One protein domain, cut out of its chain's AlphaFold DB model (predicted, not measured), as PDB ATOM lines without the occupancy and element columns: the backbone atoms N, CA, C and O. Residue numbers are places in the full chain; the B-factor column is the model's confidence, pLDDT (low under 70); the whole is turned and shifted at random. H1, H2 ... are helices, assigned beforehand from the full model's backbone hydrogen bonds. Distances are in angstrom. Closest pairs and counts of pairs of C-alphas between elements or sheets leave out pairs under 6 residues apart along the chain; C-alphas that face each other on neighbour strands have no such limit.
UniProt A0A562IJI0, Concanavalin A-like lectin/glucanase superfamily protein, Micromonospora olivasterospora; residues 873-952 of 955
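This is residues 873 to 952 of the 955 residues of the protein "Concanavalin A-like lectin/glucanase superfamily protein" of Micromonospora olivasterospora (UniProt A0A562IJI0). A helical hairpin of H5 and kinked H6 makes the core, with H3 across it; H2 packs on H6, and short H1 and H4 lie towards opposite ends of a rod. The 80 printed residues include six named helices, H1 to H6 in chain order: all helix, compact, radius of gyration of the C-alphas 12.7 A, spans 41 by 19 by 17 A.

H1, residues 874 to 877, touches H2, residues 885 to 891, closest C-alphas 877 and 887, 5.2 A. H3, residues 897 to 909, touches H5, residues 918 to 932, with 904 to 908 alone, about perpendicular at 77 degrees, closest C-alphas 908 and 924, 6.0 A. H4, residues 912 to 915, touches H5 only at the corner, closest C-alphas 914 and 920, 4.9 A. H6, residues 934 to 951, forms a hairpin with H5, opposite ways at a steep tilt of 41 degrees, closest C-alphas 922 and 944, 5.8 A. H6 touches H2 with residues 935 to 942 alone, closest C-alphas 939 and 885, 6.1 A. Every O i to N i+4 pair is within hydrogen-bond range in H2 and H5, 7 of 9 in H3 and 10 of 14 in H6; H1 and H4 are too short.

H1 begins at C-alpha 874 (3.237, 5.414, 133.631); H6, 22.0 A long, ends at C-alpha 951 (-12.270, 25.892, 126.007).

The printed part has no cut and no long link; residues 874 to 881 have pLDDT under 70.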
ATOM      1  N   ASP A 873       1.958   9.966 134.430       71.56
ATOM      2  CA  ASP A 873       2.967   9.051 134.990       71.56
ATOM      3  C   ASP A 873       2.639   7.574 134.701       71.56
ATOM      4  O   ASP A 873       1.637   7.077 135.223       71.56
ATOM      5  N   PRO A 874       3.457   6.831 133.922       63.00
ATOM      6  CA  PRO A 874       3.237   5.414 133.631       63.00
ATOM      7  C   PRO A 874       3.107   4.519 134.873       63.00
ATOM      8  O   PRO A 874       2.492   3.456 134.792       63.00
ATOM      9  N   ALA A 875       3.633   4.923 136.037       56.88
ATOM     10  CA  ALA A 875       3.475   4.157 137.275       56.88
ATOM     11  C   ALA A 875       2.015   4.106 137.780       56.88
ATOM     12  O   ALA A 875       1.626   3.144 138.456       56.88
ATOM     13  N   ALA A 876       1.173   5.073 137.395       55.12
ATOM     14  CA  ALA A 876      -0.259   5.075 137.703       55.12
ATOM     15  C   ALA A 876      -1.038   3.953 136.984       55.12
ATOM     16  O   ALA A 876      -2.103   3.548 137.457       55.12
ATOM     17  N   ALA A 877      -0.492   3.380 135.905       53.56
ATOM     18  CA  ALA A 877      -1.076   2.240 135.196       53.56
ATOM     19  C   ALA A 877      -0.867   0.890 135.915       53.56
ATOM     20  O   ALA A 877      -1.425  -0.127 135.497       53.56
ATOM     21  N   THR A 878      -0.082   0.838 137.001       62.16
ATOM     22  CA  THR A 878       0.170  -0.423 137.719       62.16
ATOM     23  C   THR A 878      -1.128  -1.030 138.283       62.16
ATOM     24  O   THR A 878      -2.016  -0.293 138.732       62.16
ATOM     25  N   PRO A 879      -1.271  -2.376 138.326       59.22
ATOM     26  CA  PRO A 879      -2.498  -3.027 138.798       59.22
ATOM     27  C   PRO A 879      -2.951  -2.546 140.183       59.22
ATOM     28  O   PRO A 879      -4.139  -2.309 140.391       59.22
ATOM     29  N   ASN A 880      -1.985  -2.294 141.073       64.62
ATOM     30  CA  ASN A 880      -2.196  -1.926 142.473       64.62
ATOM     31  C   ASN A 880      -2.417  -0.419 142.718       64.62
ATOM     32  O   ASN A 880      -2.737  -0.041 143.842       64.62
ATOM     33  N   ALA A 881      -2.250   0.450 141.711       64.62
ATOM     34  CA  ALA A 881      -2.502   1.884 141.871       64.62
ATOM     35  C   ALA A 881      -3.998   2.179 142.141       64.62
ATOM     36  O   ALA A 881      -4.861   1.516 141.549       64.62
ATOM     37  N   PRO A 882      -4.333   3.166 142.995       70.25
ATOM     38  CA  PRO A 882      -5.717   3.522 143.298       70.25
ATOM     39  C   PRO A 882      -6.481   4.028 142.063       70.25
ATOM     40  O   PRO A 882      -5.899   4.536 141.100       70.25
ATOM     41  N   ALA A 883      -7.808   3.892 142.100       74.56
ATOM     42  CA  ALA A 883      -8.694   4.400 141.056       74.56
ATOM     43  C   ALA A 883      -8.562   5.930 140.942       74.56
ATOM     44  O   ALA A 883      -8.731   6.650 141.924       74.56
ATOM     45  N   SER A 884      -8.217   6.409 139.748       79.25
ATOM     46  CA  SER A 884      -7.966   7.819 139.442       79.25
ATOM     47  C   SER A 884      -8.193   8.084 137.953       79.25
ATOM     48  O   SER A 884      -8.070   7.167 137.134       79.25
ATOM     49  N   LEU A 885      -8.466   9.345 137.595       80.12
ATOM     50  CA  LEU A 885      -8.589   9.774 136.199       80.12
ATOM     51  C   LEU A 885      -7.327   9.413 135.393       80.12
ATOM     52  O   LEU A 885      -7.442   8.829 134.321       80.12
ATOM     53  N   THR A 886      -6.133   9.659 135.941       78.50
ATOM     54  CA  THR A 886      -4.835   9.306 135.333       78.50
ATOM     55  C   THR A 886      -4.759   7.832 134.922       78.50
ATOM     56  O   THR A 886      -4.451   7.530 133.770       78.50
ATOM     57  N   LYS A 887      -5.105   6.912 135.835       79.81
ATOM     58  CA  LYS A 887      -5.111   5.465 135.564       79.81
ATOM     59  C   LYS A 887      -6.142   5.084 134.498       79.81
ATOM     60  O   LYS A 887      -5.874   4.223 133.662       79.81
ATOM     61  N   ALA A 888      -7.310   5.727 134.509       82.56
ATOM     62  CA  ALA A 888      -8.363   5.480 133.528       82.56
ATOM     63  C   ALA A 888      -7.958   5.949 132.118       82.56
ATOM     64  O   ALA A 888      -8.103   5.189 131.162       82.56
ATOM     65  N   LEU A 889      -7.373   7.145 131.995       83.81
ATOM     66  CA  LEU A 889      -6.877   7.693 130.727       83.81
ATOM     67  C   LEU A 889      -5.787   6.818 130.103       83.81
ATOM     68  O   LEU A 889      -5.876   6.483 128.924       83.81
ATOM     69  N   GLN A 890      -4.823   6.362 130.904       79.88
ATOM     70  CA  GLN A 890      -3.782   5.443 130.438       79.88
ATOM     71  C   GLN A 890      -4.347   4.084 130.005       79.88
ATOM     72  O   GLN A 890      -3.877   3.515 129.023       79.88
ATOM     73  N   SER A 891      -5.383   3.572 130.682       80.94
ATOM     74  CA  SER A 891      -6.037   2.314 130.286       80.94
ATOM     75  C   SER A 891      -6.806   2.396 128.959       80.94
ATOM     76  O   SER A 891      -7.036   1.366 128.327       80.94
ATOM     77  N   GLU A 892      -7.157   3.609 128.523       82.38
ATOM     78  CA  GLU A 892      -7.747   3.905 127.208       82.38
ATOM     79  C   GLU A 892      -6.698   4.397 126.183       82.38
ATOM     80  O   GLU A 892      -7.047   4.685 125.042       82.38
ATOM     81  N   GLY A 893      -5.410   4.453 126.554       81.69
ATOM     82  CA  GLY A 893      -4.297   4.770 125.648       81.69
ATOM     83  C   GLY A 893      -3.946   6.256 125.486       81.69
ATOM     84  O   GLY A 893      -3.189   6.588 124.577       81.69
ATOM     85  N   PHE A 894      -4.458   7.150 126.339       85.50
ATOM     86  CA  PHE A 894      -4.108   8.578 126.314       85.50
ATOM     87  C   PHE A 894      -2.815   8.866 127.094       85.50
ATOM     88  O   PHE A 894      -2.646   8.375 128.214       85.50
ATOM     89  N   ASN A 895      -1.930   9.709 126.546       82.69
ATOM     90  CA  ASN A 895      -0.668  10.085 127.202       82.69
ATOM     91  C   ASN A 895      -0.798  11.354 128.052       82.69
ATOM     92  O   ASN A 895       0.036  11.592 128.926       82.69
ATOM     93  N   SER A 896      -1.828  12.166 127.804       87.38
ATOM     94  CA  SER A 896      -2.105  13.411 128.521       87.38
ATOM     95  C   SER A 896      -3.604  13.723 128.585       87.38
ATOM     96  O   SER A 896      -4.441  13.059 127.969       87.38
ATOM     97  N   VAL A 897      -3.957  14.767 129.338       86.12
ATOM     98  CA  VAL A 897      -5.321  15.318 129.346       86.12
ATOM     99  C   VAL A 897      -5.613  16.082 128.046       86.12
ATOM    100  O   VAL A 897      -6.760  16.134 127.608       86.12
ATOM    101  N   TYR A 898      -4.594  16.647 127.399       87.62
ATOM    102  CA  TYR A 898      -4.736  17.320 126.111       87.62
ATOM    103  C   TYR A 898      -5.041  16.342 124.962       87.62
ATOM    104  O   TYR A 898      -5.936  16.644 124.174       87.62
ATOM    105  N   ASP A 899      -4.429  15.150 124.920       86.44
ATOM    106  CA  ASP A 899      -4.766  14.090 123.945       86.44
ATOM    107  C   ASP A 899      -6.266  13.727 123.996       86.44
ATOM    108  O   ASP A 899      -6.949  13.609 122.969       86.44
ATOM    109  N   LEU A 900      -6.807  13.589 125.215       88.19
ATOM    110  CA  LEU A 900      -8.235  13.367 125.446       88.19
ATOM    111  C   LEU A 900      -9.064  14.540 124.911       88.19
ATOM    112  O   LEU A 900     -10.052  14.330 124.209       88.19
ATOM    113  N   ILE A 901      -8.679  15.775 125.239       87.25
ATOM    114  CA  ILE A 901      -9.403  16.975 124.809       87.25
ATOM    115  C   ILE A 901      -9.414  17.083 123.283       87.25
ATOM    116  O   ILE A 901     -10.487  17.288 122.729       87.25
ATOM    117  N   GLN A 902      -8.290  16.864 122.592       86.56
ATOM    118  CA  GLN A 902      -8.248  16.849 121.124       86.56
ATOM    119  C   GLN A 902      -9.155  15.769 120.511       86.56
ATOM    120  O   GLN A 902      -9.695  15.959 119.422       86.56
ATOM    121  N   THR A 903      -9.357  14.653 121.215       86.62
ATOM    122  CA  THR A 903     -10.252  13.568 120.787       86.62
ATOM    123  C   THR A 903     -11.734  13.920 120.987       86.62
ATOM    124  O   THR A 903     -12.573  13.530 120.177       86.62
ATOM    125  N   LEU A 904     -12.069  14.671 122.043       87.00
ATOM    126  CA  LEU A 904     -13.440  15.089 122.371       87.00
ATOM    127  C   LEU A 904     -13.873  16.386 121.662       87.00
ATOM    128  O   LEU A 904     -15.047  16.551 121.332       87.00
ATOM    129  N   GLU A 905     -12.948  17.322 121.443       85.06
ATOM    130  CA  GLU A 905     -13.216  18.684 120.969       85.06
ATOM    131  C   GLU A 905     -13.989  18.747 119.634       85.06
ATOM    132  O   GLU A 905     -14.940  19.531 119.570       85.06
ATOM    133  N   PRO A 906     -13.698  17.932 118.596       86.56
ATOM    134  CA  PRO A 906     -14.462  17.948 117.345       86.56
ATOM    135  C   PRO A 906     -15.936  17.553 117.527       86.56
ATOM    136  O   PRO A 906     -16.822  18.177 116.942       86.56
ATOM    137  N   ASP A 907     -16.206  16.553 118.374       84.69
ATOM    138  CA  ASP A 907     -17.564  16.079 118.663       84.69
ATOM    139  C   ASP A 907     -18.325  17.038 119.596       84.69
ATOM    140  O   ASP A 907     -19.551  17.090 119.552       84.69
ATOM    141  N   ILE A 908     -17.622  17.825 120.418       85.19
ATOM    142  CA  ILE A 908     -18.226  18.871 121.259       85.19
ATOM    143  C   ILE A 908     -18.505  20.141 120.442       85.19
ATOM    144  O   ILE A 908     -19.560  20.752 120.605       85.19
ATOM    145  N   ARG A 909     -17.606  20.538 119.531       85.50
ATOM    146  CA  ARG A 909     -17.750  21.745 118.692       85.50
ATOM    147  C   ARG A 909     -18.724  21.598 117.520       85.50
ATOM    148  O   ARG A 909     -18.990  22.591 116.847       85.50
ATOM    149  N   ASN A 910     -19.267  20.406 117.269       86.00
ATOM    150  CA  ASN A 910     -20.210  20.166 116.168       86.00
ATOM    151  C   ASN A 910     -21.508  21.001 116.255       86.00
ATOM    152  O   ASN A 910     -22.174  21.201 115.241       86.00
ATOM    153  N   ASN A 911     -21.840  21.513 117.443       84.50
ATOM    154  CA  ASN A 911     -22.945  22.424 117.696       84.50
ATOM    155  C   ASN A 911     -22.444  23.589 118.572       84.50
ATOM    156  O   ASN A 911     -22.049  23.342 119.715       84.50
ATOM    157  N   PRO A 912     -22.489  24.852 118.098       82.06
ATOM    158  CA  PRO A 912     -22.058  26.014 118.876       82.06
ATOM    159  C   PRO A 912     -22.726  26.123 120.253       82.06
ATOM    160  O   PRO A 912     -22.055  26.481 121.218       82.06
ATOM    161  N   ALA A 913     -23.999  25.723 120.370       84.56
ATOM    162  CA  ALA A 913     -24.757  25.806 121.621       84.56
ATOM    163  C   ALA A 913     -24.178  24.937 122.758       84.56
ATOM    164  O   ALA A 913     -24.458  25.176 123.934       84.56
ATOM    165  N   ASN A 914     -23.332  23.949 122.440       85.44
ATOM    166  CA  ASN A 914     -22.615  23.153 123.440       85.44
ATOM    167  C   ASN A 914     -21.603  23.993 124.246       85.44
ATOM    168  O   ASN A 914     -21.166  23.557 125.308       85.44
ATOM    169  N   LEU A 915     -21.217  25.173 123.747       82.75
ATOM    170  CA  LEU A 915     -20.200  26.044 124.343       82.75
ATOM    171  C   LEU A 915     -20.783  27.222 125.145       82.75
ATOM    172  O   LEU A 915     -20.027  27.915 125.823       82.75
ATOM    173  N   ASP A 916     -22.102  27.443 125.100       79.69
ATOM    174  CA  ASP A 916     -22.755  28.627 125.688       79.69
ATOM    175  C   ASP A 916     -22.587  28.731 127.215       79.69
ATOM    176  O   ASP A 916     -22.573  29.828 127.776       79.69
ATOM    177  N   ASN A 917     -22.532  27.592 127.911       83.12
ATOM    178  CA  ASN A 917     -22.422  27.514 129.367       83.12
ATOM    179  C   ASN A 917     -21.923  26.127 129.826       83.12
ATOM    180  O   ASN A 917     -21.963  25.157 129.065       83.12
ATOM    181  N   LEU A 918     -21.503  26.016 131.094       84.81
ATOM    182  CA  LEU A 918     -20.982  24.762 131.654       84.81
ATOM    183  C   LEU A 918     -21.990  23.602 131.595       84.81
ATOM    184  O   LEU A 918     -21.571  22.467 131.392       84.81
ATOM    185  N   ALA A 919     -23.292  23.844 131.773       86.38
ATOM    186  CA  ALA A 919     -24.287  22.770 131.774       86.38
ATOM    187  C   ALA A 919     -24.436  22.144 130.379       86.38
ATOM    188  O   ALA A 919     -24.397  20.920 130.262       86.38
ATOM    189  N   ASN A 920     -24.497  22.966 129.324       86.44
ATOM    190  CA  ASN A 920     -24.509  22.494 127.937       86.44
ATOM    191  C   ASN A 920     -23.226  21.707 127.613       86.44
ATOM    192  O   ASN A 920     -23.298  20.606 127.060       86.44
ATOM    193  N   LEU A 921     -22.061  22.222 128.029       87.31
ATOM    194  CA  LEU A 921     -20.775  21.547 127.845       87.31
ATOM    195  C   LEU A 921     -20.725  20.204 128.583       87.31
ATOM    196  O   LEU A 921     -20.270  19.207 128.024       87.31
ATOM    197  N   ALA A 922     -21.204  20.166 129.827       88.19
ATOM    198  CA  ALA A 922     -21.256  18.961 130.639       88.19
ATOM    199  C   ALA A 922     -22.155  17.899 129.998       88.19
ATOM    200  O   ALA A 922     -21.760  16.735 129.924       88.19
ATOM    201  N   THR A 923     -23.326  18.283 129.480       88.56
ATOM    202  CA  THR A 923     -24.220  17.379 128.743       88.56
ATOM    203  C   THR A 923     -23.541  16.834 127.485       88.56
ATOM    204  O   THR A 923     -23.464  15.614 127.326       88.56
ATOM    205  N   ALA A 924     -22.974  17.702 126.641       87.44
ATOM    206  CA  ALA A 924     -22.294  17.295 125.410       87.44
ATOM    207  C   ALA A 924     -21.103  16.358 125.686       87.44
ATOM    208  O   ALA A 924     -21.007  15.283 125.093       87.44
ATOM    209  N   ALA A 925     -20.236  16.705 126.640       86.81
ATOM    210  CA  ALA A 925     -19.111  15.864 127.041       86.81
ATOM    211  C   ALA A 925     -19.574  14.510 127.611       86.81
ATOM    212  O   ALA A 925     -19.004  13.479 127.259       86.81
ATOM    213  N   THR A 926     -20.637  14.486 128.426       89.00
ATOM    214  CA  THR A 926     -21.218  13.237 128.954       89.00
ATOM    215  C   THR A 926     -21.706  12.331 127.825       89.00
ATOM    216  O   THR A 926     -21.438  11.131 127.843       89.00
ATOM    217  N   GLU A 927     -22.380  12.887 126.814       88.19
ATOM    218  CA  GLU A 927     -22.837  12.118 125.654       88.19
ATOM    219  C   GLU A 927     -21.685  11.550 124.818       88.19
ATOM    220  O   GLU A 927     -21.751  10.390 124.403       88.19
ATOM    221  N   VAL A 928     -20.638  12.337 124.552       88.25
ATOM    222  CA  VAL A 928     -19.477  11.880 123.769       88.25
ATOM    223  C   VAL A 928     -18.710  10.795 124.532       88.25
ATOM    224  O   VAL A 928     -18.401   9.749 123.956       88.25
ATOM    225  N   LEU A 929     -18.482  10.982 125.838       88.56
ATOM    226  CA  LEU A 929     -17.857   9.976 126.702       88.56
ATOM    227  C   LEU A 929     -18.676   8.678 126.732       88.56
ATOM    228  O   LEU A 929     -18.120   7.610 126.488       88.56
ATOM    229  N   ALA A 930     -19.997   8.749 126.923       87.19
ATOM    230  CA  ALA A 930     -20.856   7.564 126.930       87.19
ATOM    231  C   ALA A 930     -20.869   6.809 125.583       87.19
ATOM    232  O   ALA A 930     -20.990   5.583 125.572       87.19
ATOM    233  N   LYS A 931     -20.730   7.517 124.450       86.06
ATOM    234  CA  LYS A 931     -20.728   6.930 123.096       86.06
ATOM    235  C   LYS A 931     -19.374   6.340 122.680       86.06
ATOM    236  O   LYS A 931     -19.363   5.328 121.986       86.06
ATOM    237  N   ARG A 932     -18.250   6.973 123.045       85.50
ATOM    238  CA  ARG A 932     -16.902   6.612 122.547       85.50
ATOM    239  C   ARG A 932     -15.930   6.101 123.611       85.50
ATOM    240  O   ARG A 932     -15.099   5.265 123.286       85.50
ATOM    241  N   LEU A 933     -16.031   6.571 124.854       87.69
ATOM    242  CA  LEU A 933     -15.047   6.350 125.926       87.69
ATOM    243  C   LEU A 933     -15.742   5.954 127.240       87.69
ATOM    244  O   LEU A 933     -15.501   6.531 128.301       87.69
ATOM    245  N   TYR A 934     -16.639   4.963 127.175       85.31
ATOM    246  CA  TYR A 934     -17.555   4.613 128.271       85.31
ATOM    247  C   TYR A 934     -16.855   4.275 129.603       85.31
ATOM    248  O   TYR A 934     -17.462   4.439 130.664       85.31
ATOM    249  N   ARG A 935     -15.583   3.847 129.576       84.31
ATOM    250  CA  ARG A 935     -14.773   3.576 130.780       84.31
ATOM    251  C   ARG A 935     -14.353   4.836 131.540       84.31
ATOM    252  O   ARG A 935     -14.053   4.748 132.726       84.31
ATOM    253  N   LEU A 936     -14.377   5.999 130.888       86.56
ATOM    254  CA  LEU A 936     -14.076   7.298 131.492       86.56
ATOM    255  C   LEU A 936     -15.302   7.959 132.146       86.56
ATOM    256  O   LEU A 936     -15.140   8.903 132.916       86.56
ATOM    257  N   THR A 937     -16.514   7.440 131.913       85.25
ATOM    258  CA  THR A 937     -17.776   7.973 132.470       85.25
ATOM    259  C   THR A 937     -17.780   8.186 134.002       85.25
ATOM    260  O   THR A 937     -18.373   9.169 134.446       85.25
ATOM    261  N   PRO A 938     -17.116   7.359 134.843       88.44
ATOM    262  CA  PRO A 938     -17.001   7.625 136.285       88.44
ATOM    263  C   PRO A 938     -16.267   8.929 136.638       88.44
ATOM    264  O   PRO A 938     -16.468   9.453 137.727       88.44
ATOM    265  N   TYR A 939     -15.443   9.456 135.726       88.50
ATOM    266  CA  TYR A 939     -14.641  10.673 135.898       88.50
ATOM    267  C   TYR A 939     -15.147  11.845 135.038       88.50
ATOM    268  O   TYR A 939     -14.442  12.839 134.866       88.50
ATOM    269  N   THR A 940     -16.367  11.756 134.491       86.00
ATOM    270  CA  THR A 940     -16.951  12.794 133.621       86.00
ATOM    271  C   THR A 940     -16.884  14.189 134.242       86.00
ATOM    272  O   THR A 940     -16.582  15.143 133.535       86.00
ATOM    273  N   GLN A 941     -17.112  14.328 135.553       85.06
ATOM    274  CA  GLN A 941     -17.066  15.632 136.220       85.06
ATOM    275  C   GLN A 941     -15.663  16.264 136.176       85.06
ATOM    276  O   GLN A 941     -15.547  17.457 135.903       85.06
ATOM    277  N   ASP A 942     -14.604  15.475 136.366       83.81
ATOM    278  CA  ASP A 942     -13.219  15.954 136.285       83.81
ATOM    279  C   ASP A 942     -12.834  16.277 134.833       83.81
ATOM    280  O   ASP A 942     -12.265  17.333 134.549       83.81
ATOM    281  N   ILE A 943     -13.223  15.417 133.886       87.06
ATOM    282  CA  ILE A 943     -12.988  15.622 132.449       87.06
ATOM    283  C   ILE A 943     -13.670  16.906 131.966       87.06
ATOM    284  O   ILE A 943     -13.031  17.724 131.305       87.06
ATOM    285  N   VAL A 944     -14.929  17.138 132.349       86.88
ATOM    286  CA  VAL A 944     -15.665  18.377 132.044       86.88
ATOM    287  C   VAL A 944     -14.929  19.601 132.580       86.88
ATOM    288  O   VAL A 944     -14.873  20.612 131.890       86.88
ATOM    289  N   VAL A 945     -14.307  19.528 133.759       84.50
ATOM    290  CA  VAL A 945     -13.525  20.643 134.322       84.50
ATOM    291  C   VAL A 945     -12.266  20.928 133.500       84.50
ATOM    292  O   VAL A 945     -11.944  22.096 133.279       84.50
ATOM    293  N   HIS A 946     -11.568  19.899 133.018       85.25
ATOM    294  CA  HIS A 946     -10.414  20.078 132.134       85.25
ATOM    295  C   HIS A 946     -10.814  20.627 130.756       85.25
ATOM    296  O   HIS A 946     -10.188  21.573 130.280       85.25
ATOM    297  N   VAL A 947     -11.890  20.103 130.157       85.50
ATOM    298  CA  VAL A 947     -12.444  20.589 128.881       85.50
ATOM    299  C   VAL A 947     -12.940  22.037 129.014       85.50
ATOM    300  O   VAL A 947     -12.624  22.865 128.166       85.50
ATOM    301  N   ALA A 948     -13.644  22.382 130.098       83.12
ATOM    302  CA  ALA A 948     -14.124  23.738 130.372       83.12
ATOM    303  C   ALA A 948     -12.966  24.741 130.500       83.12
ATOM    304  O   ALA A 948     -12.954  25.759 129.808       83.12
ATOM    305  N   ARG A 949     -11.939  24.408 131.300       80.44
ATOM    306  CA  ARG A 949     -10.705  25.210 131.430       80.44
ATOM    307  C   ARG A 949      -9.986  25.386 130.092       80.44
ATOM    308  O   ARG A 949      -9.518  26.480 129.797       80.44
ATOM    309  N   TYR A 950      -9.912  24.334 129.277       82.81
ATOM    310  CA  TYR A 950      -9.281  24.407 127.963       82.81
ATOM    311  C   TYR A 950     -10.076  25.264 126.970       82.81
ATOM    312  O   TYR A 950      -9.477  26.061 126.251       82.81
ATOM    313  N   LEU A 951     -11.405  25.134 126.923       80.69
ATOM    314  CA  LEU A 951     -12.270  25.892 126.007       80.69
ATOM    315  C   LEU A 951     -12.562  27.324 126.489       80.69
ATOM    316  O   LEU A 951     -13.011  28.147 125.699       80.69
ATOM    317  N   GLY A 952     -12.264  27.641 127.753       73.19
ATOM    318  CA  GLY A 952     -12.499  28.954 128.360       73.19
ATOM    319  C   GLY A 952     -13.927  29.181 128.852       73.19
ATOM    320  O   GLY A 952     -14.378  30.322 128.919       73.19
TER     321      GLY A 952